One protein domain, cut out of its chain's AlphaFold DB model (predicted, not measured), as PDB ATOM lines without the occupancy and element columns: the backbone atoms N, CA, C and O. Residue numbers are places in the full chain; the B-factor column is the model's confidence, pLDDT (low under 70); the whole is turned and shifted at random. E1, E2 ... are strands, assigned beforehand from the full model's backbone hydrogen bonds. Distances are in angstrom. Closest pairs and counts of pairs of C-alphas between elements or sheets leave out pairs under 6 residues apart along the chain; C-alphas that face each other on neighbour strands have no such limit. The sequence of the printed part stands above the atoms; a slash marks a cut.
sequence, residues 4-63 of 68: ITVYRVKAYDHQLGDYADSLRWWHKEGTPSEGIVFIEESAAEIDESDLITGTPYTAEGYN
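What this domain is: This is residues 4 to 63 of the 68 residues of an uncharacterized protein of Rhizobium esperanzae (UniProt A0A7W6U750). One long strand, E1, is the spine of a small, strongly twisted sheet: E2 folds back along one side of it as a hairpin, and the short E3 and E4 share its other side. After E4 a long stretch without named elements, residues 48 to 63, loops away and returns to E2, where residues 61 to 62 pair antiparallel with residues 25 to 26. The printed part has 60 residues, with no named helix and four named strands, E1 E2 E3 E4 along the chain, in one branched antiparallel sheet. The class is all strand, though under half of the residues, 27 of 60, are in named elements. The whole is compact, with a radius of gyration of the C-alphas of 11.2 A and spans of 34 by 28 by 17 A.

Where its parts are: E1, residues 4 to 13, begins at C-alpha 4 at (-12.623, -12.708, 47.121) and is 26.5 A long. E2, residues 18 to 27, is 21.7 A long and bends by 85 degrees at residue 23. E3 is residues 36 to 38, 6.5 A, and E4 is residues 44 to 47, 10.1 A, ending at C-alpha 47 at (-15.846, -13.875, 52.418).

How they stand to each other: E2 lies on one side of E1, antiparallel at 159 degrees, with N 11 and O 20 at 2.9 A. E3, beside residues 9 to 11, is antiparallel to E1 at 138 degrees, with N 10 and O 37 at 2.8 A. E4, beside residues 4 to 6 on the same side of E1 as E3, is antiparallel to E1 at 117 degrees, with N 6 and O 44 at 2.9 A. E2 and E3 are only just apart, at 8.2 A.

The domain as a whole: The C-alphas of Gly 17 and Ser 49, the two farthest apart, are 34.0 A apart. The printed part has no cut, and no link between named strands is long. Mean pLDDT of the printed part is 77.1; residues 30 to 33 and 52 to 63 are under 70.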
ATOM      1  N   ILE A   4     -13.288 -13.717  47.942       87.19
ATOM      2  CA  ILE A   4     -12.623 -12.708  47.121       87.19
ATOM      3  C   ILE A   4     -11.264 -12.344  47.719       87.19
ATOM      4  O   ILE A   4     -11.026 -12.548  48.911       87.19
ATOM      5  N   THR A   5     -10.393 -11.760  46.900       88.50
ATOM      6  CA  THR A   5      -9.056 -11.332  47.327       88.50
ATOM      7  C   THR A   5      -9.000  -9.823  47.498       88.50
ATOM      8  O   THR A   5      -9.111  -9.072  46.530       88.50
ATOM      9  N   VAL A   6      -8.769  -9.365  48.721       87.81
ATOM     10  CA  VAL A   6      -8.572  -7.946  49.028       87.81
ATOM     11  C   VAL A   6      -7.108  -7.649  49.326       87.81
ATOM     12  O   VAL A   6      -6.345  -8.520  49.744       87.81
ATOM     13  N   TYR A   7      -6.719  -6.394  49.125       88.69
ATOM     14  CA  TYR A   7      -5.346  -5.929  49.300       88.69
ATOM     15  C   TYR A   7      -5.329  -4.657  50.137       88.69
ATOM     16  O   TYR A   7      -6.224  -3.816  50.009       88.69
ATOM     17  N   ARG A   8      -4.272  -4.458  50.926       88.44
ATOM     18  CA  ARG A   8      -3.924  -3.115  51.392       88.44
ATOM     19  C   ARG A   8      -3.624  -2.247  50.183       88.44
ATOM     20  O   ARG A   8      -2.981  -2.689  49.228       88.44
ATOM     21  N   VAL A   9      -4.065  -1.001  50.246       87.06
ATOM     22  CA  VAL A   9      -3.771  -0.024  49.205       87.06
ATOM     23  C   VAL A   9      -3.256   1.262  49.816       87.06
ATOM     24  O   VAL A   9      -3.594   1.593  50.952       87.06
ATOM     25  N   LYS A  10      -2.481   2.011  49.040       87.81
ATOM     26  CA  LYS A  10      -2.238   3.427  49.302       87.81
ATOM     27  C   LYS A  10      -3.147   4.261  48.419       87.81
ATOM     28  O   LYS A  10      -3.253   3.975  47.229       87.81
ATOM     29  N   ALA A  11      -3.773   5.278  48.989       84.12
ATOM     30  CA  ALA A  11      -4.569   6.250  48.252       84.12
ATOM     31  C   ALA A  11      -3.835   7.592  48.239       84.12
ATOM     32  O   ALA A  11      -3.191   7.958  49.224       84.12
ATOM     33  N   TYR A  12      -3.911   8.311  47.121       81.44
ATOM     34  CA  TYR A  12      -3.354   9.656  47.044       81.44
ATOM     35  C   TYR A  12      -4.123  10.597  47.977       81.44
ATOM     36  O   TYR A  12      -5.332  10.793  47.829       81.44
ATOM     37  N   ASP A  13      -3.420  11.178  48.941       81.31
ATOM     38  CA  ASP A  13      -3.954  12.165  49.864       81.31
ATOM     39  C   ASP A  13      -3.645  13.566  49.325       81.31
ATOM     40  O   ASP A  13      -2.511  14.047  49.363       81.31
ATOM     41  N   HIS A  14      -4.676  14.251  48.828       78.38
ATOM     42  CA  HIS A  14      -4.547  15.608  48.296       78.38
ATOM     43  C   HIS A  14      -4.147  16.655  49.349       78.38
ATOM     44  O   HIS A  14      -3.675  17.726  48.970       78.38
ATOM     45  N   GLN A  15      -4.337  16.384  50.644       80.75
ATOM     46  CA  GLN A  15      -3.897  17.279  51.717       80.75
ATOM     47  C   GLN A  15      -2.390  17.163  51.951       80.75
ATOM     48  O   GLN A  15      -1.733  18.172  52.207       80.75
ATOM     49  N   LEU A  16      -1.848  15.947  51.845       78.19
ATOM     50  CA  LEU A  16      -0.418  15.673  52.018       78.19
ATOM     51  C   LEU A  16       0.374  15.804  50.711       78.19
ATOM     52  O   LEU A  16       1.593  15.960  50.743       78.19
ATOM     53  N   GLY A  17      -0.312  15.763  49.567       84.62
ATOM     54  CA  GLY A  17       0.310  15.749  48.247       84.62
ATOM     55  C   GLY A  17       1.058  14.447  47.946       84.62
ATOM     56  O   GLY A  17       1.882  14.430  47.030       84.62
ATOM     57  N   ASP A  18       0.784  13.379  48.697       85.94
ATOM     58  CA  ASP A  18       1.494  12.098  48.640       85.94
ATOM     59  C   ASP A  18       0.534  10.919  48.880       85.94
ATOM     60  O   ASP A  18      -0.620  11.095  49.269       85.94
ATOM     61  N   TYR A  19       1.005   9.700  48.638       85.38
ATOM     62  CA  TYR A  19       0.265   8.468  48.887       85.38
ATOM     63  C   TYR A  19       0.332   8.063  50.362       85.38
ATOM     64  O   TYR A  19       1.406   7.773  50.892       85.38
ATOM     65  N   ALA A  20      -0.832   7.942  50.995       84.25
ATOM     66  CA  ALA A  20      -0.976   7.451  52.362       84.25
ATOM     67  C   ALA A  20      -1.621   6.060  52.382       84.25
ATOM     68  O   ALA A  20      -2.385   5.701  51.481       84.25
ATOM     69  N   ASP A  21      -1.320   5.267  53.413       84.75
ATOM     70  CA  ASP A  21      -1.960   3.964  53.604       84.75
ATOM     71  C   ASP A  21      -3.470   4.145  53.793       84.75
ATOM     72  O   ASP A  21      -3.934   4.919  54.634       84.75
ATOM     73  N   SER A  22      -4.254   3.424  52.994       79.94
ATOM     74  CA  SER A  22      -5.703   3.418  53.131       79.94
ATOM     75  C   SER A  22      -6.097   2.661  54.392       79.94
ATOM     76  O   SER A  22      -5.583   1.582  54.686       79.94
ATOM     77  N   LEU A  23      -7.093   3.190  55.100       75.81
ATOM     78  CA  LEU A  23      -7.732   2.494  56.218       75.81
ATOM     79  C   LEU A  23      -8.558   1.283  55.760       75.81
ATOM     80  O   LEU A  23      -8.982   0.476  56.581       75.81
ATOM     81  N   ARG A  24      -8.820   1.166  54.455       77.62
ATOM     82  CA  ARG A  24      -9.605   0.083  53.864       77.62
ATOM     83  C   ARG A  24      -8.723  -0.779  52.979       77.62
ATOM     84  O   ARG A  24      -7.764  -0.309  52.373       77.62
ATOM     85  N   TRP A  25      -9.094  -2.042  52.891       84.56
ATOM     86  CA  TRP A  25      -8.569  -2.992  51.929       84.56
ATOM     87  C   TRP A  25      -9.522  -3.066  50.747       84.56
ATOM     88  O   TRP A  25     -10.727  -2.926  50.922       84.56
ATOM     89  N   TRP A  26      -9.003  -3.250  49.542       83.56
ATOM     90  CA  TRP A  26      -9.795  -3.060  48.328       83.56
ATOM     91  C   TRP A  26      -9.673  -4.273  47.416       83.56
ATOM     92  O   TRP A  26      -8.613  -4.902  47.337       83.56
ATOM     93  N   HIS A  27     -10.765  -4.593  46.726       84.31
ATOM     94  CA  HIS A  27     -10.786  -5.584  45.656       84.31
ATOM     95  C   HIS A  27     -10.473  -4.905  44.318       84.31
ATOM     96  O   HIS A  27     -11.016  -3.840  44.018       84.31
ATOM     97  N   LYS A  28      -9.624  -5.515  43.485       80.44
ATOM     98  CA  LYS A  28      -9.159  -4.898  42.229       80.44
ATOM     99  C   LYS A  28     -10.278  -4.574  41.242       80.44
ATOM    100  O   LYS A  28     -10.183  -3.566  40.555       80.44
ATOM    101  N   GLU A  29     -11.319  -5.400  41.166       76.31
ATOM    102  CA  GLU A  29     -12.385  -5.204  40.172       76.31
ATOM    103  C   GLU A  29     -13.410  -4.137  40.590       76.31
ATOM    104  O   GLU A  29     -14.039  -3.532  39.728       76.31
ATOM    105  N   GLY A  30     -13.550  -3.868  41.894       66.31
ATOM    106  CA  GLY A  30     -14.507  -2.890  42.436       66.31
ATOM    107  C   GLY A  30     -13.924  -1.487  42.646       66.31
ATOM    108  O   GLY A  30     -14.612  -0.595  43.139       66.31
ATOM    109  N   THR A  31     -12.647  -1.285  42.304       69.81
ATOM    110  CA  THR A  31     -11.870  -0.110  42.713       69.81
ATOM    111  C   THR A  31     -11.378   0.690  41.511       69.81
ATOM    112  O   THR A  31     -10.696   0.122  40.655       69.81
ATOM    113  N   PRO A  32     -11.635   2.009  41.441       67.31
ATOM    114  CA  PRO A  32     -10.997   2.851  40.439       67.31
ATOM    115  C   PRO A  32      -9.479   2.836  40.661       67.31
ATOM    116  O   PRO A  32      -8.992   3.163  41.736       67.31
ATOM    117  N   SER A  33      -8.723   2.433  39.643       66.81
ATOM    118  CA  SER A  33      -7.262   2.319  39.713       66.81
ATOM    119  C   SER A  33      -6.546   3.674  39.782       66.81
ATOM    120  O   SER A  33      -5.374   3.738  40.149       66.81
ATOM    121  N   GLU A  34      -7.227   4.767  39.437       74.88
ATOM    122  CA  GLU A  34      -6.647   6.108  39.449       74.88
ATOM    123  C   GLU A  34      -6.423   6.593  40.889       74.88
ATOM    124  O   GLU A  34      -7.348   6.656  41.695       74.88
ATOM    125  N   GLY A  35      -5.172   6.920  41.225       74.94
ATOM    126  CA  GLY A  35      -4.808   7.396  42.563       74.94
ATOM    127  C   GLY A  35      -4.725   6.305  43.638       74.94
ATOM    128  O   GLY A  35      -4.572   6.646  44.810       74.94
ATOM    129  N   ILE A  36      -4.776   5.019  43.262       83.44
ATOM    130  CA  ILE A  36      -4.674   3.882  44.188       83.44
ATOM    131  C   ILE A  36      -3.499   2.977  43.805       83.44
ATOM    132  O   ILE A  36      -3.344   2.575  42.653       83.44
ATOM    133  N   VAL A  37      -2.675   2.625  44.791       88.12
ATOM    134  CA  VAL A  37      -1.552   1.689  44.641       88.12
ATOM    135  C   VAL A  37      -1.830   0.442  45.468       88.12
ATOM    136  O   VAL A  37      -1.895   0.513  46.693       88.12
ATOM    137  N   PHE A  38      -1.967  -0.703  44.803       88.06
ATOM    138  CA  PHE A  38      -2.175  -1.995  45.453       88.06
ATOM    139  C   PHE A  38      -0.861  -2.560  46.001       88.06
ATOM    140  O   PHE A  38       0.152  -2.605  45.302       88.06
ATOM    141  N   ILE A  39      -0.888  -3.027  47.248       90.19
ATOM    142  CA  ILE A  39       0.233  -3.714  47.890       90.19
ATOM    143  C   ILE A  39       0.006  -5.220  47.713       90.19
ATOM    144  O   ILE A  39      -0.606  -5.873  48.555       90.19
ATOM    145  N   GLU A  40       0.453  -5.777  46.586       87.81
ATOM    146  CA  GLU A  40       0.174  -7.171  46.178       87.81
ATOM    147  C   GLU A  40       0.581  -8.220  47.224       87.81
ATOM    148  O   GLU A  40      -0.119  -9.210  47.419       87.81
ATOM    149  N   GLU A  41       1.682  -7.984  47.942       89.75
ATOM    150  CA  GLU A  41       2.176  -8.864  49.012       89.75
ATOM    151  C   GLU A  41       1.227  -8.967  50.215       89.75
ATOM    152  O   GLU A  41       1.350  -9.879  51.027       89.75
ATOM    153  N   SER A  42       0.266  -8.047  50.328       88.19
ATOM    154  CA  SER A  42      -0.714  -8.031  51.411       88.19
ATOM    155  C   SER A  42      -1.977  -8.835  51.113       88.19
ATOM    156  O   SER A  42      -2.891  -8.770  51.919       88.19
ATOM    157  N   ALA A  43      -2.060  -9.557  49.993       89.06
ATOM    158  CA  ALA A  43      -3.268 -10.273  49.581       89.06
ATOM    159  C   ALA A  43      -3.897 -11.105  50.717       89.06
ATOM    160  O   ALA A  43      -3.238 -11.956  51.321       89.06
ATOM    161  N   ALA A  44      -5.187 -10.884  50.970       87.56
ATOM    162  CA  ALA A  44      -5.976 -11.652  51.924       87.56
ATOM    163  C   ALA A  44      -7.280 -12.131  51.286       87.56
ATOM    164  O   ALA A  44      -7.961 -11.373  50.594       87.56
ATOM    165  N   GLU A  45      -7.634 -13.388  51.545       90.00
ATOM    166  CA  GLU A  45      -8.946 -13.923  51.192       90.00
ATOM    167  C   GLU A  45      -9.955 -13.584  52.287       90.00
ATOM    168  O   GLU A  45      -9.720 -13.877  53.463       90.00
ATOM    169  N   ILE A  46     -11.087 -13.020  51.886       86.19
ATOM    170  CA  ILE A  46     -12.237 -12.778  52.762       86.19
ATOM    171  C   ILE A  46     -13.493 -13.380  52.137       86.19
ATOM    172  O   ILE A  46     -13.534 -13.646  50.928       86.19
ATOM    173  N   ASP A  47     -14.523 -13.584  52.951       86.75
ATOM    174  CA  ASP A  47     -15.846 -13.875  52.418       86.75
ATOM    175  C   ASP A  47     -16.415 -12.598  51.780       86.75
ATOM    176  O   ASP A  47     -16.317 -11.506  52.336       86.75
ATOM    177  N   GLU A  48     -17.025 -12.719  50.599       81.50
ATOM    178  CA  GLU A  48     -17.617 -11.582  49.875       81.50
ATOM    179  C   GLU A  48     -18.665 -10.838  50.720       81.50
ATOM    180  O   GLU A  48     -18.814  -9.626  50.605       81.50
ATOM    181  N   SER A  49     -19.348 -11.543  51.629       81.69
ATOM    182  CA  SER A  49     -20.297 -10.946  52.576       81.69
ATOM    183  C   SER A  49     -19.665  -9.957  53.554       81.69
ATOM    184  O   SER A  49     -20.392  -9.173  54.162       81.69
ATOM    185  N   ASP A  50     -18.345 -10.008  53.723       79.44
ATOM    186  CA  ASP A  50     -17.616  -9.113  54.613       79.44
ATOM    187  C   ASP A  50     -17.237  -7.791  53.928       79.44
ATOM    188  O   ASP A  50     -16.785  -6.857  54.600       79.44
ATOM    189  N   LEU A  51     -17.422  -7.672  52.604       74.38
ATOM    190  CA  LEU A  51     -17.253  -6.398  51.911       74.38
ATOM    191  C   LEU A  51     -18.243  -5.369  52.443       74.38
ATOM    192  O   LEU A  51     -19.458  -5.573  52.463       74.38
ATOM    193  N   ILE A  52     -17.715  -4.197  52.778       69.06
ATOM    194  CA  ILE A  52     -18.538  -3.031  53.044       69.06
ATOM    195  C   ILE A  52     -18.672  -2.294  51.714       69.06
ATOM    196  O   ILE A  52     -17.771  -1.575  51.271       69.06
ATOM    197  N   THR A  53     -19.815  -2.481  51.060       63.38
ATOM    198  CA  THR A  53     -20.171  -1.667  49.900       63.38
ATOM    199  C   THR A  53     -20.435  -0.242  50.387       63.38
ATOM    200  O   THR A  53     -21.292   0.024  51.232       63.38
ATOM    201  N   GLY A  54     -19.602   0.692  49.938       57.38
ATOM    202  CA  GLY A  54     -19.779   2.100  50.244       57.38
ATOM    203  C   GLY A  54     -20.925   2.717  49.435       57.38
ATOM    204  O   GLY A  54     -21.393   2.157  48.447       57.38
ATOM    205  N   THR A  55     -21.366   3.912  49.838       46.81
ATOM    206  CA  THR A  55     -22.219   4.796  49.019       46.81
ATOM    207  C   THR A  55     -21.598   5.019  47.631       46.81
ATOM    208  O   THR A  55     -20.402   4.780  47.479       46.81
ATOM    209  N   PRO A  56     -22.337   5.534  46.623       44.19
ATOM    210  CA  PRO A  56     -21.879   5.652  45.223       44.19
ATOM    211  C   PRO A  56     -20.531   6.361  44.967       44.19
ATOM    212  O   PRO A  56     -20.056   6.354  43.838       44.19
ATOM    213  N   TYR A  57     -19.912   6.967  45.986       39.62
ATOM    214  CA  TYR A  57     -18.616   7.653  45.928       39.62
ATOM    215  C   TYR A  57     -17.507   6.990  46.760       39.62
ATOM    216  O   TYR A  57     -16.372   7.456  46.759       39.62
ATOM    217  N   THR A  58     -17.814   5.919  47.488       49.00
ATOM    218  CA  THR A  58     -16.837   5.116  48.230       49.00
ATOM    219  C   THR A  58     -16.808   3.739  47.604       49.00
ATOM    220  O   THR A  58     -17.780   3.001  47.735       49.00
ATOM    221  N   ALA A  59     -15.722   3.411  46.905       54.69
ATOM    222  CA  ALA A  59     -15.602   2.102  46.280       54.69
ATOM    223  C   ALA A  59     -15.632   0.977  47.327       54.69
ATOM    224  O   ALA A  59     -15.427   1.205  48.527       54.69
ATOM    225  N   GLU A  60     -15.962  -0.221  46.853       59.59
ATOM    226  CA  GLU A  60     -16.171  -1.410  47.671       59.59
ATOM    227  C   GLU A  60     -14.885  -1.750  48.425       59.59
ATOM    228  O   GLU A  60     -13.862  -2.108  47.838       59.59
ATOM    229  N   GLY A  61     -14.930  -1.579  49.744       57.31
ATOM    230  CA  GLY A  61     -13.774  -1.741  50.609       57.31
ATOM    231  C   GLY A  61     -14.089  -2.689  51.751       57.31
ATOM    232  O   GLY A  61     -15.175  -2.679  52.321       57.31
ATOM    233  N   TYR A  62     -13.116  -3.497  52.125       60.03
ATOM    234  CA  TYR A  62     -13.126  -4.277  53.346       60.03
ATOM    235  C   TYR A  62     -12.444  -3.484  54.462       60.03
ATOM    236  O   TYR A  62     -11.336  -2.975  54.281       60.03
ATOM    237  N   ASN A  63     -13.089  -3.371  55.624       65.62
ATOM    238  CA  ASN A  63     -12.429  -2.889  56.834       65.62
ATOM    239  C   ASN A  63     -12.206  -4.087  57.768       65.62
ATOM    240  O   ASN A  63     -13.193  -4.600  58.304       65.62
TER     241      ASN A  63